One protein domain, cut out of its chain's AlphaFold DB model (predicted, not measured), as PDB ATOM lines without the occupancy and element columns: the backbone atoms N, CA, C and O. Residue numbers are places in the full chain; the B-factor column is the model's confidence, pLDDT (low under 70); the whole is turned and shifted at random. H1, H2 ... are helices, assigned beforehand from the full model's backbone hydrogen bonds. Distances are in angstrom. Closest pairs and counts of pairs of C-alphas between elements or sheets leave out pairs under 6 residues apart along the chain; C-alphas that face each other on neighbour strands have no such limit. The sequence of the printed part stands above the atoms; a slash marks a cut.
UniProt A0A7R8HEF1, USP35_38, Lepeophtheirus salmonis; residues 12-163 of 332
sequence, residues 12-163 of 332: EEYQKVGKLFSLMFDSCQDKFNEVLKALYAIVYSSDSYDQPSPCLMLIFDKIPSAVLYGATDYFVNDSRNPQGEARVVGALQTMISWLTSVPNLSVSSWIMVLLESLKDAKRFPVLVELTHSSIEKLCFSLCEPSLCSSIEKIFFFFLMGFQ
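What this domain is: This is residues 12 to 163 of the 332 residues of the protein "USP35_38" of Lepeophtheirus salmonis (UniProt A0A7R8HEF1). Five helices, H4 to H8, make an up-and-down bundle, each running against the one before it in the chain, with H5 and H6 in its middle. H1, H2 and H3 form a looser group at one end of the longest axis, where H1 is farthest out, H3 lies between it and the bundle, and H2 reaches H5 with its last residues. Residues 26 to 31, of which 29 to 31 belong to H2, stick out. The printed part has 152 residues with eight named helices, H1 to H8 in chain order, and no named strand; the class is all helix. It is compact, with a radius of gyration of the C-alphas of 15.1 A and spans of 46 by 36 by 32 A.

How they stand to each other: H5, residues 82 to 99, and H6, residues 105 to 120, are the hub, touching five helices each. They form a hairpin at a shallow tilt of 31 degrees; their closest C-alphas, Leu 92 and Ile 111, are 7.1 A apart. H7, residues 124 to 141, touches H5 the same way at a shallow tilt of 17 degrees, closest at C-alphas Val 126 and Val 89, 6.1 A. H8, residues 145 to 161, touches H6 the same way at 4 degrees, a shallow tilt, closest at C-alphas Ser 150 and Leu 105, 5.2 A. H4, residues 65 to 78, touches H6 at a steep tilt of 45 degrees, closest at C-alphas Thr 72 and Leu 114, 5.8 A. H2, residues 29 to 43, touches H5 with residues 40 to 43 alone, about perpendicular at 86 degrees, closest at C-alphas Val 43 and Ala 91, 5.3 A. H3, residues 54 to 60, only just touches H6, with 3 pairs of C-alphas within 8 A, the closest Phe 60 and Val 107, 6.3 A. H1, residues 12 to 27, touches H3, closest at C-alphas Gly 18 and Ile 59, 5.7 A, and is apart from H4 to H8. Every O i to N i+4 pair is within hydrogen-bond range in H1, H5 and H6; the counts are 9 of 11 in H2, 7 of 10 in H4, 12 of 14 in H7, 9 of 13 in H8 and 0 of 3 in H3, where 4 of 4 O i to N i+3 pairs are.

Where its parts are: H5 is 26.0 A long from first to last C-alpha, H7 24.6 A and H8 23.7 A. H1 begins at C-alpha 12 (-18.295, -36.457, 7.472), and H8 ends at C-alpha 161 (19.620, -29.936, 0.388).

The domain as a whole: The C-alphas farthest apart, Ser 27 and Gln 163, are 46.4 A apart. The printed part has no cut and no long link. Mean pLDDT of the printed part is 83.7; residues 28 to 30 and 45 to 51 are under 70.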
ATOM      1  N   GLU A  12     -17.609 -35.163   7.390       70.19
ATOM      2  CA  GLU A  12     -18.295 -36.457   7.472       70.19
ATOM      3  C   GLU A  12     -18.472 -37.112   6.098       70.19
ATOM      4  O   GLU A  12     -18.271 -38.320   5.949       70.19
ATOM      5  N   GLU A  13     -18.826 -36.333   5.075       71.06
ATOM      6  CA  GLU A  13     -18.974 -36.836   3.708       71.06
ATOM      7  C   GLU A  13     -17.630 -37.289   3.138       71.06
ATOM      8  O   GLU A  13     -17.523 -38.388   2.588       71.06
ATOM      9  N   TYR A  14     -16.566 -36.516   3.365       72.00
ATOM     10  CA  TYR A  14     -15.221 -36.907   2.949       72.00
ATOM     11  C   TYR A  14     -14.715 -38.156   3.680       72.00
ATOM     12  O   TYR A  14     -14.066 -39.012   3.075       72.00
ATOM     13  N   GLN A  15     -15.060 -38.330   4.959       75.25
ATOM     14  CA  GLN A  15     -14.752 -39.560   5.693       75.25
ATOM     15  C   GLN A  15     -15.504 -40.774   5.136       75.25
ATOM     16  O   GLN A  15     -14.934 -41.868   5.095       75.25
ATOM     17  N   LYS A  16     -16.754 -40.612   4.676       77.31
ATOM     18  CA  LYS A  16     -17.498 -41.685   3.988       77.31
ATOM     19  C   LYS A  16     -16.795 -42.092   2.691       77.31
ATOM     20  O   LYS A  16     -16.627 -43.287   2.454       77.31
ATOM     21  N   VAL A  17     -16.302 -41.125   1.911       74.88
ATOM     22  CA  VAL A  17     -15.492 -41.395   0.708       74.88
ATOM     23  C   VAL A  17     -14.192 -42.119   1.073       74.88
ATOM     24  O   VAL A  17     -13.869 -43.139   0.470       74.88
ATOM     25  N   GLY A  18     -13.480 -41.683   2.116       73.88
ATOM     26  CA  GLY A  18     -12.275 -42.370   2.593       73.88
ATOM     27  C   GLY A  18     -12.532 -43.823   3.027       73.88
ATOM     28  O   GLY A  18     -11.725 -44.708   2.741       73.88
ATOM     29  N   LYS A  19     -13.676 -44.102   3.670       76.56
ATOM     30  CA  LYS A  19     -14.092 -45.475   4.018       76.56
ATOM     31  C   LYS A  19     -14.381 -46.321   2.780       76.56
ATOM     32  O   LYS A  19     -13.968 -47.477   2.750       76.56
ATOM     33  N   LEU A  20     -15.032 -45.754   1.762       75.69
ATOM     34  CA  LEU A  20     -15.250 -46.437   0.485       75.69
ATOM     35  C   LEU A  20     -13.915 -46.860  -0.142       75.69
ATOM     36  O   LEU A  20     -13.767 -48.018  -0.519       75.69
ATOM     37  N   PHE A  21     -12.928 -45.961  -0.185       73.75
ATOM     38  CA  PHE A  21     -11.595 -46.290  -0.699       73.75
ATOM     39  C   PHE A  21     -10.915 -47.403   0.100       73.75
ATOM     40  O   PHE A  21     -10.355 -48.307  -0.508       73.75
ATOM     41  N   SER A  22     -11.020 -47.392   1.433       74.06
ATOM     42  CA  SER A  22     -10.500 -48.483   2.272       74.06
ATOM     43  C   SER A  22     -11.098 -49.836   1.875       74.06
ATOM     44  O   SER A  22     -10.359 -50.783   1.632       74.06
ATOM     45  N   LEU A  23     -12.425 -49.907   1.722       74.94
ATOM     46  CA  LEU A  23     -13.117 -51.138   1.324       74.94
ATOM     47  C   LEU A  23     -12.733 -51.591  -0.090       74.94
ATOM     48  O   LEU A  23     -12.588 -52.790  -0.340       74.94
ATOM     49  N   MET A  24     -12.546 -50.646  -1.018       71.81
ATOM     50  CA  MET A  24     -12.056 -50.964  -2.359       71.81
ATOM     51  C   MET A  24     -10.629 -51.511  -2.324       71.81
ATOM     52  O   MET A  24     -10.334 -52.455  -3.051       71.81
ATOM     53  N   PHE A  25      -9.750 -50.949  -1.492       72.44
ATOM     54  CA  PHE A  25      -8.374 -51.424  -1.365       72.44
ATOM     55  C   PHE A  25      -8.295 -52.822  -0.749       72.44
ATOM     56  O   PHE A  25      -7.527 -53.645  -1.245       72.44
ATOM     57  N   ASP A  26      -9.131 -53.117   0.247       73.44
ATOM     58  CA  ASP A  26      -9.223 -54.456   0.839       73.44
ATOM     59  C   ASP A  26      -9.731 -55.494  -0.174       73.44
ATOM     60  O   ASP A  26      -9.272 -56.634  -0.186       73.44
ATOM     61  N   SER A  27     -10.642 -55.088  -1.065       71.94
ATOM     62  CA  SER A  27     -11.266 -55.979  -2.054       71.94
ATOM     63  C   SER A  27     -10.458 -56.141  -3.351       71.94
ATOM     64  O   SER A  27     -10.639 -57.125  -4.063       71.94
ATOM     65  N   CYS A  28      -9.588 -55.182  -3.686       66.62
ATOM     66  CA  CYS A  28      -8.892 -55.090  -4.976       66.62
ATOM     67  C   CYS A  28      -7.366 -54.942  -4.818       66.62
ATOM     68  O   CYS A  28      -6.753 -54.119  -5.509       66.62
ATOM     69  N   GLN A  29      -6.740 -55.733  -3.939       66.75
ATOM     70  CA  GLN A  29      -5.288 -55.677  -3.688       66.75
ATOM     71  C   GLN A  29      -4.451 -55.794  -4.978       66.75
ATOM     72  O   GLN A  29      -3.481 -55.058  -5.153       66.75
ATOM     73  N   ASP A  30      -4.884 -56.615  -5.938       69.19
ATOM     74  CA  ASP A  30      -4.168 -56.837  -7.204       69.19
ATOM     75  C   ASP A  30      -4.172 -55.619  -8.151       69.19
ATOM     76  O   ASP A  30      -3.334 -55.517  -9.048       69.19
ATOM     77  N   LYS A  31      -5.098 -54.665  -7.964       70.75
ATOM     78  CA  LYS A  31      -5.234 -53.454  -8.802       70.75
ATOM     79  C   LYS A  31      -4.723 -52.185  -8.123       70.75
ATOM     80  O   LYS A  31      -4.867 -51.091  -8.670       70.75
ATOM     81  N   PHE A  32      -4.098 -52.316  -6.957       71.19
ATOM     82  CA  PHE A  32      -3.664 -51.187  -6.138       71.19
ATOM     83  C   PHE A  32      -2.744 -50.212  -6.893       71.19
ATOM     84  O   PHE A  32      -2.915 -48.995  -6.828       71.19
ATOM     85  N   ASN A  33      -1.803 -50.746  -7.674       70.88
ATOM     86  CA  ASN A  33      -0.869 -49.938  -8.460       70.88
ATOM     87  C   ASN A  33      -1.568 -49.105  -9.543       70.88
ATOM     88  O   ASN A  33      -1.147 -47.985  -9.817       70.88
ATOM     89  N   GLU A  34      -2.651 -49.611 -10.138       76.50
ATOM     90  CA  GLU A  34      -3.425 -48.862 -11.134       76.50
ATOM     91  C   GLU A  34      -4.227 -47.730 -10.484       76.50
ATOM     92  O   GLU A  34      -4.304 -46.633 -11.035       76.50
ATOM     93  N   VAL A  35      -4.737 -47.943  -9.265       74.75
ATOM     94  CA  VAL A  35      -5.382 -46.877  -8.483       74.75
ATOM     95  C   VAL A  35      -4.379 -45.779  -8.134       74.75
ATOM     96  O   VAL A  35      -4.694 -44.603  -8.285       74.75
ATOM     97  N   LEU A  36      -3.155 -46.132  -7.735       75.19
ATOM     98  CA  LEU A  36      -2.095 -45.152  -7.482       75.19
ATOM     99  C   LEU A  36      -1.715 -44.355  -8.733       75.19
ATOM    100  O   LEU A  36      -1.534 -43.143  -8.642       75.19
ATOM    101  N   LYS A  37      -1.624 -45.006  -9.898       77.56
ATOM    102  CA  LYS A  37      -1.373 -44.317 -11.174       77.56
ATOM    103  C   LYS A  37      -2.514 -43.371 -11.541       77.56
ATOM    104  O   LYS A  37      -2.248 -42.254 -11.975       77.56
ATOM    105  N   ALA A  38      -3.764 -43.784 -11.333       78.25
ATOM    106  CA  ALA A  38      -4.926 -42.930 -11.552       78.25
ATOM    107  C   ALA A  38      -4.937 -41.736 -10.584       78.25
ATOM    108  O   ALA A  38      -5.124 -40.604 -11.015       78.25
ATOM    109  N   LEU A  39      -4.656 -41.962  -9.296       78.06
ATOM    110  CA  LEU A  39      -4.512 -40.890  -8.307       78.06
ATOM    111  C   LEU A  39      -3.389 -39.932  -8.691       78.06
ATOM    112  O   LEU A  39      -3.583 -38.726  -8.635       78.06
ATOM    113  N   TYR A  40      -2.245 -40.448  -9.132       80.75
ATOM    114  CA  TYR A  40      -1.145 -39.628  -9.622       80.75
ATOM    115  C   TYR A  40      -1.554 -38.770 -10.825       80.75
ATOM    116  O   TYR A  40      -1.258 -37.578 -10.842       80.75
ATOM    117  N   ALA A  41      -2.291 -39.340 -11.781       79.56
ATOM    118  CA  ALA A  41      -2.824 -38.609 -12.928       79.56
ATOM    119  C   ALA A  41      -3.868 -37.548 -12.537       79.56
ATOM    120  O   ALA A  41      -3.975 -36.542 -13.218       79.56
ATOM    121  N   ILE A  42      -4.615 -37.741 -11.446       79.56
ATOM    122  CA  ILE A  42      -5.557 -36.739 -10.917       79.56
ATOM    123  C   ILE A  42      -4.811 -35.633 -10.158       79.56
ATOM    124  O   ILE A  42      -5.134 -34.455 -10.281       79.56
ATOM    125  N   VAL A  43      -3.811 -36.004  -9.351       80.44
ATOM    126  CA  VAL A  43      -2.980 -35.062  -8.581       80.44
ATOM    127  C   VAL A  43      -2.186 -34.162  -9.535       80.44
ATOM    128  O   VAL A  43      -1.995 -32.973  -9.271       80.44
ATOM    129  N   TYR A  44      -1.741 -34.729 -10.656       77.25
ATOM    130  CA  TYR A  44      -1.187 -34.001 -11.784       77.25
ATOM    131  C   TYR A  44      -2.308 -33.522 -12.721       77.25
ATOM    132  O   TYR A  44      -2.589 -34.140 -13.740       77.25
ATOM    133  N   SER A  45      -2.926 -32.386 -12.408       66.81
ATOM    134  CA  SER A  45      -3.756 -31.678 -13.387       66.81
ATOM    135  C   SER A  45      -2.917 -30.602 -14.073       66.81
ATOM    136  O   SER A  45      -2.360 -29.724 -13.412       66.81
ATOM    137  N   SER A  46      -2.789 -30.680 -15.400       55.44
ATOM    138  CA  SER A  46      -2.144 -29.637 -16.209       55.44
ATOM    139  C   SER A  46      -2.990 -28.365 -16.316       55.44
ATOM    140  O   SER A  46      -2.464 -27.318 -16.695       55.44
ATOM    141  N   ASP A  47      -4.279 -28.443 -15.971       59.12
ATOM    142  CA  ASP A  47      -5.227 -27.346 -16.114       59.12
ATOM    143  C   ASP A  47      -5.348 -26.550 -14.811       59.12
ATOM    144  O   ASP A  47      -5.823 -27.028 -13.782       59.12
ATOM    145  N   SER A  48      -4.971 -25.270 -14.868       56.44
ATOM    146  CA  SER A  48      -5.001 -24.342 -13.728       56.44
ATOM    147  C   SER A  48      -6.393 -24.124 -13.117       56.44
ATOM    148  O   SER A  48      -6.489 -23.602 -12.008       56.44
ATOM    149  N   TYR A  49      -7.456 -24.487 -13.839       57.97
ATOM    150  CA  TYR A  49      -8.850 -24.362 -13.402       57.97
ATOM    151  C   TYR A  49      -9.395 -25.622 -12.722       57.97
ATOM    152  O   TYR A  49     -10.411 -25.528 -12.037       57.97
ATOM    153  N   ASP A  50      -8.716 -26.762 -12.867       65.56
ATOM    154  CA  ASP A  50      -9.137 -28.052 -12.313       65.56
ATOM    155  C   ASP A  50      -8.082 -28.557 -11.322       65.56
ATOM    156  O   ASP A  50      -7.442 -29.593 -11.506       65.56
ATOM    157  N   GLN A  51      -7.817 -27.745 -10.288       69.25
ATOM    158  CA  GLN A  51      -6.898 -28.147  -9.230       69.25
ATOM    159  C   GLN A  51      -7.563 -29.184  -8.320       69.25
ATOM    160  O   GLN A  51      -8.654 -28.942  -7.792       69.25
ATOM    161  N   PRO A  52      -6.894 -30.317  -8.068       82.62
ATOM    162  CA  PRO A  52      -7.466 -31.378  -7.264       82.62
ATOM    163  C   PRO A  52      -7.625 -30.934  -5.803       82.62
ATOM    164  O   PRO A  52      -6.748 -30.300  -5.205       82.62
ATOM    165  N   SER A  53      -8.771 -31.284  -5.219       82.88
ATOM    166  CA  SER A  53      -9.128 -30.896  -3.854       82.88
ATOM    167  C   SER A  53      -8.188 -31.524  -2.812       82.88
ATOM    168  O   SER A  53      -7.905 -32.725  -2.902       82.88
ATOM    169  N   PRO A  54      -7.797 -30.787  -1.748       83.31
ATOM    170  CA  PRO A  54      -7.032 -31.333  -0.622       83.31
ATOM    171  C   PRO A  54      -7.701 -32.532   0.075       83.31
ATOM    172  O   PRO A  54      -7.049 -33.269   0.809       83.31
ATOM    173  N   CYS A  55      -8.995 -32.776  -0.166       80.00
ATOM    174  CA  CYS A  55      -9.715 -33.937   0.365       80.00
ATOM    175  C   CYS A  55      -9.125 -35.277  -0.100       80.00
ATOM    176  O   CYS A  55      -9.267 -36.276   0.604       80.00
ATOM    177  N   LEU A  56      -8.415 -35.301  -1.236       82.75
ATOM    178  CA  LEU A  56      -7.713 -36.498  -1.711       82.75
ATOM    179  C   LEU A  56      -6.641 -36.988  -0.730       82.75
ATOM    180  O   LEU A  56      -6.321 -38.174  -0.736       82.75
ATOM    181  N   MET A  57      -6.137 -36.130   0.165       84.19
ATOM    182  CA  MET A  57      -5.208 -36.542   1.224       84.19
ATOM    183  C   MET A  57      -5.778 -37.645   2.129       84.19
ATOM    184  O   MET A  57      -5.025 -38.495   2.593       84.19
ATOM    185  N   LEU A  58      -7.104 -37.705   2.307       80.06
ATOM    186  CA  LEU A  58      -7.764 -38.762   3.087       80.06
ATOM    187  C   LEU A  58      -7.585 -40.154   2.477       80.06
ATOM    188  O   LEU A  58      -7.681 -41.153   3.187       80.06
ATOM    189  N   ILE A  59      -7.343 -40.228   1.166       79.38
ATOM    190  CA  ILE A  59      -7.059 -41.491   0.485       79.38
ATOM    191  C   ILE A  59      -5.668 -41.976   0.893       79.38
ATOM    192  O   ILE A  59      -5.518 -43.154   1.197       79.38
ATOM    193  N   PHE A  60      -4.680 -41.077   0.985       79.88
ATOM    194  CA  PHE A  60      -3.312 -41.416   1.393       79.88
ATOM    195  C   PHE A  60      -3.237 -41.974   2.818       79.88
ATOM    196  O   PHE A  60      -2.424 -42.860   3.073       79.88
ATOM    197  N   ASP A  61      -4.132 -41.546   3.715       79.88
ATOM    198  CA  ASP A  61      -4.261 -42.115   5.069       79.88
ATOM    199  C   ASP A  61      -4.697 -43.591   5.070       79.88
ATOM    200  O   ASP A  61      -4.574 -44.277   6.087       79.88
ATOM    201  N   LYS A  62      -5.251 -44.086   3.958       78.25
ATOM    202  CA  LYS A  62      -5.712 -45.475   3.803       78.25
ATOM    203  C   LYS A  62      -4.725 -46.355   3.049       78.25
ATOM    204  O   LYS A  62      -4.962 -47.554   2.938       78.25
ATOM    205  N   ILE A  63      -3.628 -45.795   2.543       76.75
ATOM    206  CA  ILE A  63      -2.649 -46.548   1.761       76.75
ATOM    207  C   ILE A  63      -1.637 -47.210   2.706       76.75
ATOM    208  O   ILE A  63      -0.965 -46.505   3.464       76.75
ATOM    209  N   PRO A  64      -1.460 -48.545   2.651       75.19
ATOM    210  CA  PRO A  64      -0.460 -49.227   3.461       75.19
ATOM    211  C   PRO A  64       0.960 -48.755   3.137       75.19
ATOM    212  O   PRO A  64       1.342 -48.612   1.973       75.19
ATOM    213  N   SER A  65       1.791 -48.603   4.168       73.50
ATOM    214  CA  SER A  65       3.178 -48.155   4.010       73.50
ATOM    215  C   SER A  65       4.056 -49.124   3.209       73.50
ATOM    216  O   SER A  65       5.063 -48.708   2.653       73.50
ATOM    217  N   ALA A  66       3.678 -50.397   3.086       73.00
ATOM    218  CA  ALA A  66       4.375 -51.351   2.223       73.00
ATOM    219  C   ALA A  66       4.308 -50.956   0.735       73.00
ATOM    220  O   ALA A  66       5.242 -51.228  -0.018       73.00
ATOM    221  N   VAL A  67       3.233 -50.276   0.317       74.69
ATOM    222  CA  VAL A  67       3.031 -49.892  -1.086       74.69
ATOM    223  C   VAL A  67       3.794 -48.616  -1.456       74.69
ATOM    224  O   VAL A  67       4.109 -48.409  -2.627       74.69
ATOM    225  N   LEU A  68       4.169 -47.796  -0.466       74.00
ATOM    226  CA  LEU A  68       4.999 -46.598  -0.658       74.00
ATOM    227  C   LEU A  68       6.234 -46.882  -1.509       74.00
ATOM    228  O   LEU A  68       6.508 -46.162  -2.465       74.00
ATOM    229  N   TYR A  69       6.968 -47.941  -1.169       72.56
ATOM    230  CA  TYR A  69       8.231 -48.264  -1.824       72.56
ATOM    231  C   TYR A  69       8.022 -48.641  -3.296       72.56
ATOM    232  O   TYR A  69       8.699 -48.098  -4.166       72.56
ATOM    233  N   GLY A  70       7.013 -49.467  -3.600       74.25
ATOM    234  CA  GLY A  70       6.664 -49.804  -4.985       74.25
ATOM    235  C   GLY A  70       6.196 -48.590  -5.796       74.25
ATOM    236  O   GLY A  70       6.524 -48.462  -6.976       74.25
ATOM    237  N   ALA A  71       5.490 -47.654  -5.156       75.19
ATOM    238  CA  ALA A  71       5.108 -46.395  -5.785       75.19
ATOM    239  C   ALA A  71       6.339 -45.528  -6.092       75.19
ATOM    240  O   ALA A  71       6.437 -44.981  -7.189       75.19
ATOM    241  N   THR A  72       7.304 -45.429  -5.170       82.50
ATOM    242  CA  THR A  72       8.491 -44.571  -5.347       82.50
ATOM    243  C   THR A  72       9.320 -44.935  -6.575       82.50
ATOM    244  O   THR A  72       9.718 -44.035  -7.317       82.50
ATOM    245  N   ASP A  73       9.478 -46.227  -6.876       84.00
ATOM    246  CA  ASP A  73      10.167 -46.681  -8.088       84.00
ATOM    247  C   ASP A  73       9.463 -46.200  -9.362       84.00
ATOM    248  O   ASP A  73      10.117 -45.797 -10.328       84.00
ATOM    249  N   TYR A  74       8.128 -46.188  -9.368       83.94
ATOM    250  CA  TYR A  74       7.351 -45.663 -10.487       83.94
ATOM    251  C   TYR A  74       7.598 -44.160 -10.692       83.94
ATOM    252  O   TYR A  74       7.930 -43.753 -11.805       83.94
ATOM    253  N   PHE A  75       7.527 -43.348  -9.629       83.62
ATOM    254  CA  PHE A  75       7.798 -41.902  -9.707       83.62
ATOM    255  C   PHE A  75       9.232 -41.605 -10.161       83.62
ATOM    256  O   PHE A  75       9.457 -40.753 -11.025       83.62
ATOM    257  N   VAL A  76      10.213 -42.322  -9.610       87.25
ATOM    258  CA  VAL A  76      11.623 -42.165  -9.986       87.25
ATOM    259  C   VAL A  76      11.827 -42.506 -11.460       87.25
ATOM    260  O   VAL A  76      12.530 -41.772 -12.158       87.25
ATOM    261  N   ASN A  77      11.208 -43.581 -11.953       88.00
ATOM    262  CA  ASN A  77      11.303 -43.971 -13.357       88.00
ATOM    263  C   ASN A  77      10.588 -42.984 -14.289       88.00
ATOM    264  O   ASN A  77      11.172 -42.624 -15.315       88.00
ATOM    265  N   ASP A  78       9.396 -42.496 -13.929       85.38
ATOM    266  CA  ASP A  78       8.668 -41.510 -14.741       85.38
ATOM    267  C   ASP A  78       9.441 -40.190 -14.839       85.38
ATOM    268  O   ASP A  78       9.565 -39.608 -15.917       85.38
ATOM    269  N   SER A  79      10.098 -39.783 -13.747       88.38
ATOM    270  CA  SER A  79      10.897 -38.557 -13.712       88.38
ATOM    271  C   SER A  79      12.079 -38.537 -14.686       88.38
ATOM    272  O   SER A  79      12.688 -37.484 -14.843       88.38
ATOM    273  N   ARG A  80      12.469 -39.670 -15.298       88.31
ATOM    274  CA  ARG A  80      13.662 -39.773 -16.163       88.31
ATOM    275  C   ARG A  80      13.500 -39.097 -17.520       88.31
ATOM    276  O   ARG A  80      14.512 -38.753 -18.129       88.31
ATOM    277  N   ASN A  81      12.269 -38.933 -17.993       88.88
ATOM    278  CA  ASN A  81      11.970 -38.240 -19.242       88.88
ATOM    279  C   ASN A  81      11.409 -36.829 -18.950       88.88
ATOM    280  O   ASN A  81      10.809 -36.638 -17.895       88.88
ATOM    281  N   PRO A  82      11.568 -35.834 -19.848       85.62
ATOM    282  CA  PRO A  82      11.169 -34.450 -19.558       85.62
ATOM    283  C   PRO A  82       9.673 -34.262 -19.263       85.62
ATOM    284  O   PRO A  82       9.298 -33.440 -18.433       85.62
ATOM    285  N   GLN A  83       8.805 -35.033 -19.923       84.88
ATOM    286  CA  GLN A  83       7.358 -34.950 -19.701       84.88
ATOM    287  C   GLN A  83       6.970 -35.485 -18.317       84.88
ATOM    288  O   GLN A  83       6.197 -34.856 -17.605       84.88
ATOM    289  N   GLY A  84       7.527 -36.625 -17.920       86.25
ATOM    290  CA  GLY A  84       7.345 -37.226 -16.605       86.25
ATOM    291  C   GLY A  84       8.036 -36.430 -15.504       86.25
ATOM    292  O   GLY A  84       7.508 -36.338 -14.405       86.25
ATOM    293  N   GLU A  85       9.144 -35.748 -15.799       89.00
ATOM    294  CA  GLU A  85       9.751 -34.775 -14.888       89.00
ATOM    295  C   GLU A  85       8.746 -33.683 -14.499       89.00
ATOM    296  O   GLU A  85       8.477 -33.489 -13.312       89.00
ATOM    297  N   ALA A  86       8.110 -33.051 -15.493       88.00
ATOM    298  CA  ALA A  86       7.067 -32.054 -15.263       88.00
ATOM    299  C   ALA A  86       5.862 -32.634 -14.502       88.00
ATOM    300  O   ALA A  86       5.304 -31.963 -13.632       88.00
ATOM    301  N   ARG A  87       5.491 -33.896 -14.770       87.69
ATOM    302  CA  ARG A  87       4.431 -34.586 -14.021       87.69
ATOM    303  C   ARG A  87       4.763 -34.777 -12.551       87.69
ATOM    304  O   ARG A  87       3.949 -34.469 -11.683       87.69
ATOM    305  N   VAL A  88       5.952 -35.300 -12.260       90.31
ATOM    306  CA  VAL A  88       6.417 -35.556 -10.890       90.31
ATOM    307  C   VAL A  88       6.527 -34.246 -10.117       90.31
ATOM    308  O   VAL A  88       6.050 -34.174  -8.983       90.31
ATOM    309  N   VAL A  89       7.088 -33.202 -10.736       91.38
ATOM    310  CA  VAL A  89       7.160 -31.865 -10.135       91.38
ATOM    311  C   VAL A  89       5.759 -31.335  -9.836       91.38
ATOM    312  O   VAL A  89       5.488 -30.982  -8.690       91.38
ATOM    313  N   GLY A  90       4.856 -31.332 -10.822       89.81
ATOM    314  CA  GLY A  90       3.500 -30.808 -10.652       89.81
ATOM    315  C   GLY A  90       2.724 -31.536  -9.555       89.81
ATOM    316  O   GLY A  90       2.141 -30.898  -8.681       89.81
ATOM    317  N   ALA A  91       2.789 -32.868  -9.522       90.25
ATOM    318  CA  ALA A  91       2.096 -33.640  -8.496       90.25
ATOM    319  C   ALA A  91       2.629 -33.359  -7.082       90.25
ATOM    320  O   ALA A  91       1.851 -33.148  -6.150       90.25
ATOM    321  N   LEU A  92       3.956 -33.310  -6.910       92.44
ATOM    322  CA  LEU A  92       4.564 -33.013  -5.611       92.44
ATOM    323  C   LEU A  92       4.305 -31.563  -5.179       92.44
ATOM    324  O   LEU A  92       4.054 -31.328  -3.998       92.44
ATOM    325  N   GLN A  93       4.293 -30.600  -6.106       92.25
ATOM    326  CA  GLN A  93       3.889 -29.218  -5.818       92.25
ATOM    327  C   GLN A  93       2.453 -29.152  -5.297       92.25
ATOM    328  O   GLN A  93       2.202 -28.486  -4.290       92.25
ATOM    329  N   THR A  94       1.531 -29.873  -5.936       90.94
ATOM    330  CA  THR A  94       0.136 -29.978  -5.500       90.94
ATOM    331  C   THR A  94       0.043 -30.558  -4.089       90.94
ATOM    332  O   THR A  94      -0.552 -29.930  -3.211       90.94
ATOM    333  N   MET A  95       0.702 -31.690  -3.820       91.12
ATOM    334  CA  MET A  95       0.674 -32.316  -2.492       91.12
ATOM    335  C   MET A  95       1.285 -31.415  -1.408       91.12
ATOM    336  O   MET A  95       0.727 -31.291  -0.318       91.12
ATOM    337  N   ILE A  96       2.394 -30.729  -1.710       93.06
ATOM    338  CA  ILE A  96       2.994 -29.745  -0.799       93.06
ATOM    339  C   ILE A  96       2.025 -28.580  -0.553       93.06
ATOM    340  O   ILE A  96       1.875 -28.141   0.587       93.06
ATOM    341  N   SER A  97       1.326 -28.099  -1.585       92.00
ATOM    342  CA  SER A  97       0.351 -27.010  -1.442       92.00
ATOM    343  C   SER A  97      -0.823 -27.387  -0.531       92.00
ATOM    344  O   SER A  97      -1.261 -26.567   0.283       92.00
ATOM    345  N   TRP A  98      -1.272 -28.644  -0.576       91.12
ATOM    346  CA  TRP A  98      -2.279 -29.147   0.353       91.12
ATOM    347  C   TRP A  98      -1.779 -29.107   1.797       91.12
ATOM    348  O   TRP A  98      -2.482 -28.580   2.656       91.12
ATOM    349  N   LEU A  99      -0.538 -29.544   2.051       91.19
ATOM    350  CA  LEU A  99       0.072 -29.490   3.386       91.19
ATOM    351  C   LEU A  99       0.286 -28.066   3.910       91.19
ATOM    352  O   LEU A  99       0.316 -27.859   5.119       91.19
ATOM    353  N   THR A 100       0.411 -27.072   3.025       90.62
ATOM    354  CA  THR A 100       0.447 -25.657   3.442       90.62
ATOM    355  C   THR A 100      -0.919 -25.104   3.855       90.62
ATOM    356  O   THR A 100      -0.977 -24.000   4.393       90.62
ATOM    357  N   SER A 101      -2.000 -25.859   3.626       88.38
ATOM    358  CA  SER A 101      -3.378 -25.467   3.952       88.38
ATOM    359  C   SER A 101      -4.014 -26.352   5.028       88.38
ATOM    360  O   SER A 101      -4.830 -25.875   5.811       88.38
ATOM    361  N   VAL A 102      -3.674 -27.642   5.054       88.56
ATOM    362  CA  VAL A 102      -4.324 -28.663   5.883       88.56
ATOM    363  C   VAL A 102      -3.263 -29.640   6.392       88.56
ATOM    364  O   VAL A 102      -2.502 -30.176   5.584       88.56
ATOM    365  N   PRO A 103      -3.200 -29.918   7.704       87.56
ATOM    366  CA  PRO A 103      -2.202 -30.832   8.239       87.56
ATOM    367  C   PRO A 103      -2.535 -32.278   7.854       87.56
ATOM    368  O   PRO A 103      -3.667 -32.733   8.023       87.56
ATOM    369  N   ASN A 104      -1.541 -33.021   7.367       89.56
ATOM    370  CA  ASN A 104      -1.655 -34.460   7.138       89.56
ATOM    371  C   ASN A 104      -0.270 -35.132   7.236       89.56
ATOM    372  O   ASN A 104       0.599 -34.963   6.377       89.56
ATOM    373  N   LEU A 105      -0.066 -35.915   8.300       88.62
ATOM    374  CA  LEU A 105       1.214 -36.579   8.574       88.62
ATOM    375  C   LEU A 105       1.505 -37.736   7.610       88.62
ATOM    376  O   LEU A 105       2.672 -37.994   7.313       88.62
ATOM    377  N   SER A 106       0.475 -38.409   7.095       87.25
ATOM    378  CA  SER A 106       0.643 -39.492   6.124       87.25
ATOM    379  C   SER A 106       1.208 -38.932   4.825       87.25
ATOM    380  O   SER A 106       2.267 -39.362   4.379       87.25
ATOM    381  N   VAL A 107       0.575 -37.899   4.271       89.50
ATOM    382  CA  VAL A 107       1.033 -37.201   3.062       89.50
ATOM    383  C   VAL A 107       2.423 -36.596   3.268       89.50
ATOM    384  O   VAL A 107       3.266 -36.706   2.381       89.50
ATOM    385  N   SER A 108       2.711 -36.042   4.451       92.50
ATOM    386  CA  SER A 108       4.066 -35.597   4.811       92.50
ATOM    387  C   SER A 108       5.097 -36.724   4.700       92.50
ATOM    388  O   SER A 108       6.129 -36.570   4.042       92.50
ATOM    389  N   SER A 109       4.796 -37.892   5.278       89.88
ATOM    390  CA  SER A 109       5.657 -39.074   5.194       89.88
ATOM    391  C   SER A 109       5.828 -39.558   3.751       89.88
ATOM    392  O   SER A 109       6.940 -39.898   3.356       89.88
ATOM    393  N   TRP A 110       4.753 -39.561   2.958       89.06
ATOM    394  CA  TRP A 110       4.777 -39.918   1.537       89.06
ATOM    395  C   TRP A 110       5.715 -39.011   0.742       89.06
ATOM    396  O   TRP A 110       6.597 -39.499   0.035       89.06
ATOM    397  N   ILE A 111       5.562 -37.693   0.893       92.56
ATOM    398  CA  ILE A 111       6.412 -36.712   0.214       92.56
ATOM    399  C   ILE A 111       7.869 -36.905   0.630       92.56
ATOM    400  O   ILE A 111       8.737 -36.932  -0.236       92.56
ATOM    401  N   MET A 112       8.157 -37.094   1.920       92.81
ATOM    402  CA  MET A 112       9.534 -37.291   2.386       92.81
ATOM    403  C   MET A 112      10.195 -38.532   1.776       92.81
ATOM    404  O   MET A 112      11.310 -38.426   1.271       92.81
ATOM    405  N   VAL A 113       9.505 -39.677   1.743       91.00
ATOM    406  CA  VAL A 113      10.031 -40.908   1.119       91.00
ATOM    407  C   VAL A 113      10.261 -40.708  -0.389       91.00
ATOM    408  O   VAL A 113      11.278 -41.140  -0.938       91.00
ATOM    409  N   LEU A 114       9.362 -39.993  -1.074       91.00
ATOM    410  CA  LEU A 114       9.532 -39.649  -2.490       91.00
ATOM    411  C   LEU A 114      10.723 -38.704  -2.721       91.00
ATOM    412  O   LEU A 114      11.513 -38.919  -3.636       91.00
ATOM    413  N   LEU A 115      10.905 -37.690  -1.878       94.00
ATOM    414  CA  LEU A 115      12.043 -36.773  -1.970       94.00
ATOM    415  C   LEU A 115      13.379 -37.486  -1.706       94.00
ATOM    416  O   LEU A 115      14.362 -37.235  -2.409       94.00
ATOM    417  N   GLU A 116      13.419 -38.399  -0.735       92.06
ATOM    418  CA  GLU A 116      14.602 -39.212  -0.440       92.06
ATOM    419  C   GLU A 116      14.947 -40.158  -1.595       92.06
ATOM    420  O   GLU A 116      16.101 -40.174  -2.031       92.06
ATOM    421  N   SER A 117      13.957 -40.855  -2.162       91.19
ATOM    422  CA  SER A 117      14.169 -41.737  -3.321       91.19
ATOM    423  C   SER A 117      14.629 -40.973  -4.570       91.19
ATOM    424  O   SER A 117      15.557 -41.413  -5.252       91.19
ATOM    425  N   LEU A 118      14.080 -39.782  -4.843       92.19
ATOM    426  CA  LEU A 118      14.541 -38.910  -5.935       92.19
ATOM    427  C   LEU A 118      15.990 -38.448  -5.736       92.19
ATOM    428  O   LEU A 118      16.769 -38.408  -6.697       92.19
ATOM    429  N   LYS A 119      16.370 -38.121  -4.497       91.06
ATOM    430  CA  LYS A 119      17.744 -37.751  -4.134       91.06
ATOM    431  C   LYS A 119      18.698 -38.932  -4.329       91.06
ATOM    432  O   LYS A 119      19.756 -38.749  -4.934       91.06
ATOM    433  N   ASP A 120      18.331 -40.129  -3.880       91.62
ATOM    434  CA  ASP A 120      19.163 -41.331  -4.027       91.62
ATOM    435  C   ASP A 120      19.301 -41.747  -5.503       91.62
ATOM    436  O   ASP A 120      20.389 -42.120  -5.954       91.62
ATOM    437  N   ALA A 121      18.247 -41.545  -6.298       91.31
ATOM    438  CA  ALA A 121      18.255 -41.690  -7.753       91.31
ATOM    439  C   ALA A 121      18.929 -40.520  -8.502       91.31
ATOM    440  O   ALA A 121      18.961 -40.513  -9.736       91.31
ATOM    441  N   LYS A 122      19.478 -39.530  -7.782       91.06
ATOM    442  CA  LYS A 122      20.188 -38.355  -8.321       91.06
ATOM    443  C   LYS A 122      19.359 -37.523  -9.306       91.06
ATOM    444  O   LYS A 122      19.909 -36.889 -10.210       91.06
ATOM    445  N   ARG A 123      18.037 -37.479  -9.132       92.94
ATOM    446  CA  ARG A 123      17.121 -36.637  -9.921       92.94
ATOM    447  C   ARG A 123      17.127 -35.196  -9.394       92.94
ATOM    448  O   ARG A 123      16.104 -34.654  -8.995       92.94
ATOM    449  N   PHE A 124      18.306 -34.570  -9.374       90.50
ATOM    450  CA  PHE A 124      18.484 -33.215  -8.843       90.50
ATOM    451  C   PHE A 124      17.663 -32.129  -9.561       90.50
ATOM    452  O   PHE A 124      17.169 -31.266  -8.843       90.50
ATOM    453  N   PRO A 125      17.443 -32.154 -10.896       91.69
ATOM    454  CA  PRO A 125      16.603 -31.153 -11.566       91.69
ATOM    455  C   PRO A 125      15.194 -31.042 -10.964       91.69
ATOM    456  O   PRO A 125      14.767 -29.948 -10.603       91.69
ATOM    457  N   VAL A 126      14.542 -32.184 -10.707       92.88
ATOM    458  CA  VAL A 126      13.240 -32.261 -10.018       92.88
ATOM    459  C   VAL A 126      13.305 -31.600  -8.641       92.88
ATOM    460  O   VAL A 126      12.446 -30.797  -8.286       92.88
ATOM    461  N   LEU A 127      14.336 -31.921  -7.854       93.50
ATOM    462  CA  LEU A 127      14.502 -31.384  -6.500       93.50
ATOM    463  C   LEU A 127      14.763 -29.871  -6.499       93.50
ATOM    464  O   LEU A 127      14.305 -29.182  -5.587       93.50
ATOM    465  N   VAL A 128      15.481 -29.354  -7.503       92.31
ATOM    466  CA  VAL A 128      15.745 -27.916  -7.694       92.31
ATOM    467  C   VAL A 128      14.451 -27.178  -7.972       92.31
ATOM    468  O   VAL A 128      14.136 -26.220  -7.263       92.31
ATOM    469  N   GLU A 129      13.686 -27.659  -8.945       93.06
ATOM    470  CA  GLU A 129      12.415 -27.057  -9.340       93.06
ATOM    471  C   GLU A 129      11.432 -27.029  -8.159       93.06
ATOM    472  O   GLU A 129      10.901 -25.973  -7.810       93.06
ATOM    473  N   LEU A 130      11.287 -28.160  -7.454       94.31
ATOM    474  CA  LEU A 130      10.433 -28.275  -6.267       94.31
ATOM    475  C   LEU A 130      10.851 -27.347  -5.132       94.31
ATOM    476  O   LEU A 130      10.003 -26.731  -4.480       94.31
ATOM    477  N   THR A 131      12.155 -27.244  -4.885       94.38
ATOM    478  CA  THR A 131      12.674 -26.359  -3.841       94.38
ATOM    479  C   THR A 131      12.345 -24.913  -4.175       94.38
ATOM    480  O   THR A 131      11.786 -24.189  -3.353       94.38
ATOM    481  N   HIS A 132      12.627 -24.490  -5.404       92.31
ATOM    482  CA  HIS A 132      12.379 -23.123  -5.838       92.31
ATOM    483  C   HIS A 132      10.892 -22.752  -5.843       92.31
ATOM    484  O   HIS A 132      10.565 -21.628  -5.457       92.31
ATOM    485  N   SER A 133       9.999 -23.666  -6.221       92.81
ATOM    486  CA  SER A 133       8.559 -23.391  -6.281       92.81
ATOM    487  C   SER A 133       7.865 -23.355  -4.917       92.81
ATOM    488  O   SER A 133       6.813 -22.728  -4.779       92.81
ATOM    489  N   SER A 134       8.414 -24.056  -3.919       93.94
ATOM    490  CA  SER A 134       7.662 -24.407  -2.704       93.94
ATOM    491  C   SER A 134       8.251 -23.845  -1.410       93.94
ATOM    492  O   SER A 134       7.514 -23.682  -0.436       93.94
ATOM    493  N   ILE A 135       9.551 -23.527  -1.367       95.38
ATOM    494  CA  ILE A 135      10.245 -23.226  -0.103       95.38
ATOM    495  C   ILE A 135       9.717 -21.974   0.616       95.38
ATOM    496  O   ILE A 135       9.624 -21.973   1.842       95.38
ATOM    497  N   GLU A 136       9.309 -20.932  -0.116       95.44
ATOM    498  CA  GLU A 136       8.733 -19.719   0.485       95.44
ATOM    499  C   GLU A 136       7.374 -19.997   1.135       95.44
ATOM    500  O   GLU A 136       7.143 -19.604   2.279       95.44
ATOM    501  N   LYS A 137       6.490 -20.717   0.429       93.44
ATOM    502  CA  LYS A 137       5.165 -21.097   0.942       93.44
ATOM    503  C   LYS A 137       5.301 -21.940   2.206       93.44
ATOM    504  O   LYS A 137       4.667 -21.635   3.211       93.44
ATOM    505  N   LEU A 138       6.192 -22.934   2.176       95.44
ATOM    506  CA  LEU A 138       6.527 -23.745   3.346       95.44
ATOM    507  C   LEU A 138       7.018 -22.874   4.508       95.44
ATOM    508  O   LEU A 138       6.543 -23.045   5.626       95.44
ATOM    509  N   CYS A 139       7.908 -21.909   4.245       95.31
ATOM    510  CA  CYS A 139       8.426 -21.004   5.270       95.31
ATOM    511  C   CYS A 139       7.309 -20.217   5.969       95.31
ATOM    512  O   CYS A 139       7.312 -20.116   7.195       95.31
ATOM    513  N   PHE A 140       6.350 -19.668   5.218       93.50
ATOM    514  CA  PHE A 140       5.227 -18.936   5.808       93.50
ATOM    515  C   PHE A 140       4.308 -19.842   6.631       93.50
ATOM    516  O   PHE A 140       3.888 -19.449   7.723       93.50
ATOM    517  N   SER A 141       4.050 -21.061   6.155       92.12
ATOM    518  CA  SER A 141       3.218 -22.039   6.862       92.12
ATOM    519  C   SER A 141       3.846 -22.555   8.164       92.12
ATOM    520  O   SER A 141       3.111 -23.036   9.019       92.12
ATOM    521  N   LEU A 142       5.164 -22.410   8.379       89.56
ATOM    522  CA  LEU A 142       5.814 -22.787   9.649       89.56
ATOM    523  C   LEU A 142       5.295 -21.991  10.854       89.56
ATOM    524  O   LEU A 142       5.430 -22.450  11.983       89.56
ATOM    525  N   CYS A 143       4.707 -20.808  10.634       85.88
ATOM    526  CA  CYS A 143       4.115 -20.009  11.711       85.88
ATOM    527  C   CYS A 143       2.871 -20.651  12.332       85.88
ATOM    528  O   CYS A 143       2.485 -20.248  13.425       85.88
ATOM    529  N   GLU A 144       2.231 -21.579  11.622       86.06
ATOM    530  CA  GLU A 144       0.990 -22.218  12.033       86.06
ATOM    531  C   GLU A 144       1.315 -23.543  12.750       86.06
ATOM    532  O   GLU A 144       1.756 -24.497  12.096       86.06
ATOM    533  N   PRO A 145       1.129 -23.642  14.084       81.81
ATOM    534  CA  PRO A 145       1.570 -24.808  14.859       81.81
ATOM    535  C   PRO A 145       0.941 -26.122  14.389       81.81
ATOM    536  O   PRO A 145       1.603 -27.162  14.388       81.81
ATOM    537  N   SER A 146      -0.316 -26.067  13.936       83.44
ATOM    538  CA  SER A 146      -1.044 -27.228  13.420       83.44
ATOM    539  C   SER A 146      -0.388 -27.805  12.157       83.44
ATOM    540  O   SER A 146      -0.202 -29.019  12.056       83.44
ATOM    541  N   LEU A 147       0.044 -26.939  11.235       87.25
ATOM    542  CA  LEU A 147       0.698 -27.321   9.979       87.25
ATOM    543  C   LEU A 147       2.167 -27.699  10.172       87.25
ATOM    544  O   LEU A 147       2.659 -28.596   9.485       87.25
ATOM    545  N   CYS A 148       2.856 -27.048  11.115       87.00
ATOM    546  CA  CYS A 148       4.294 -27.190  11.358       87.00
ATOM    547  C   CYS A 148       4.752 -28.656  11.402       87.00
ATOM    548  O   CYS A 148       5.683 -29.039  10.693       87.00
ATOM    549  N   SER A 149       4.048 -29.490  12.171       86.38
ATOM    550  CA  SER A 149       4.360 -30.919  12.333       86.38
ATOM    551  C   SER A 149       4.409 -31.700  11.011       86.38
ATOM    552  O   SER A 149       5.180 -32.651  10.877       86.38
ATOM    553  N   SER A 150       3.613 -31.284  10.022       88.69
ATOM    554  CA  SER A 150       3.519 -31.926   8.709       88.69
ATOM    555  C   SER A 150       4.545 -31.388   7.709       88.69
ATOM    556  O   SER A 150       4.883 -32.082   6.753       88.69
ATOM    557  N   ILE A 151       5.063 -30.173   7.897       93.25
ATOM    558  CA  ILE A 151       5.874 -29.494   6.870       93.25
ATOM    559  C   ILE A 151       7.335 -29.272   7.265       93.25
ATOM    560  O   ILE A 151       8.174 -29.115   6.381       93.25
ATOM    561  N   GLU A 152       7.662 -29.286   8.562       91.50
ATOM    562  CA  GLU A 152       8.997 -28.955   9.079       91.50
ATOM    563  C   GLU A 152      10.103 -29.783   8.406       91.50
ATOM    564  O   GLU A 152      11.085 -29.234   7.904       91.50
ATOM    565  N   LYS A 153       9.916 -31.107   8.324       90.94
ATOM    566  CA  LYS A 153      10.895 -32.018   7.708       90.94
ATOM    567  C   LYS A 153      11.120 -31.715   6.227       90.94
ATOM    568  O   LYS A 153      12.262 -31.720   5.780       90.94
ATOM    569  N   ILE A 154      10.050 -31.407   5.492       95.25
ATOM    570  CA  ILE A 154      10.103 -31.080   4.059       95.25
ATOM    571  C   ILE A 154      10.836 -29.749   3.861       95.25
ATOM    572  O   ILE A 154      11.724 -29.643   3.015       95.25
ATOM    573  N   PHE A 155      10.516 -28.744   4.681       95.50
ATOM    574  CA  PHE A 155      11.189 -27.448   4.649       95.50
ATOM    575  C   PHE A 155      12.698 -27.586   4.883       95.50
ATOM    576  O   PHE A 155      13.491 -27.092   4.078       95.50
ATOM    577  N   PHE A 156      13.112 -28.292   5.942       91.69
ATOM    578  CA  PHE A 156      14.534 -28.485   6.228       91.69
ATOM    579  C   PHE A 156      15.228 -29.377   5.198       91.69
ATOM    580  O   PHE A 156      16.397 -29.133   4.907       91.69
ATOM    581  N   PHE A 157      14.536 -30.353   4.605       91.62
ATOM    582  CA  PHE A 157      15.078 -31.141   3.498       91.62
ATOM    583  C   PHE A 157      15.443 -30.247   2.306       91.62
ATOM    584  O   PHE A 157      16.559 -30.339   1.795       91.62
ATOM    585  N   PHE A 158      14.551 -29.337   1.903       93.31
ATOM    586  CA  PHE A 158      14.833 -28.394   0.821       93.31
ATOM    587  C   PHE A 158      15.909 -27.381   1.200       93.31
ATOM    588  O   PHE A 158      16.892 -27.233   0.477       93.31
ATOM    589  N   LEU A 159      15.784 -26.731   2.358       91.38
ATOM    590  CA  LEU A 159      16.769 -25.748   2.798       91.38
ATOM    591  C   LEU A 159      18.166 -26.376   2.887       91.38
ATOM    592  O   LEU A 159      19.106 -25.892   2.264       91.38
ATOM    593  N   MET A 160      18.305 -27.498   3.594       84.94
ATOM    594  CA  MET A 160      19.601 -28.147   3.812       84.94
ATOM    595  C   MET A 160      20.087 -28.968   2.614       84.94
ATOM    596  O   MET A 160      21.276 -29.282   2.565       84.94
ATOM    597  N   GLY A 161      19.228 -29.305   1.651       80.31
ATOM    598  CA  GLY A 161      19.620 -29.936   0.388       80.31
ATOM    599  C   GLY A 161      20.317 -28.967  -0.578       80.31
ATOM    600  O   GLY A 161      21.160 -29.383  -1.374       80.31
ATOM    601  N   PHE A 162      20.042 -27.664  -0.458       82.75
ATOM    602  CA  PHE A 162      20.510 -26.611  -1.369       82.75
ATOM    603  C   PHE A 162      21.695 -25.802  -0.815       82.75
ATOM    604  O   PHE A 162      21.686 -24.579  -0.763       82.75
ATOM    605  N   GLN A 163      22.769 -26.490  -0.416       81.62
ATOM    606  CA  GLN A 163      23.977 -25.860   0.159       81.62
ATOM    607  C   GLN A 163      25.057 -25.479  -0.866       81.62
ATOM    608  O   GLN A 163      26.161 -25.108  -0.482       81.62
TER     609      GLN A 163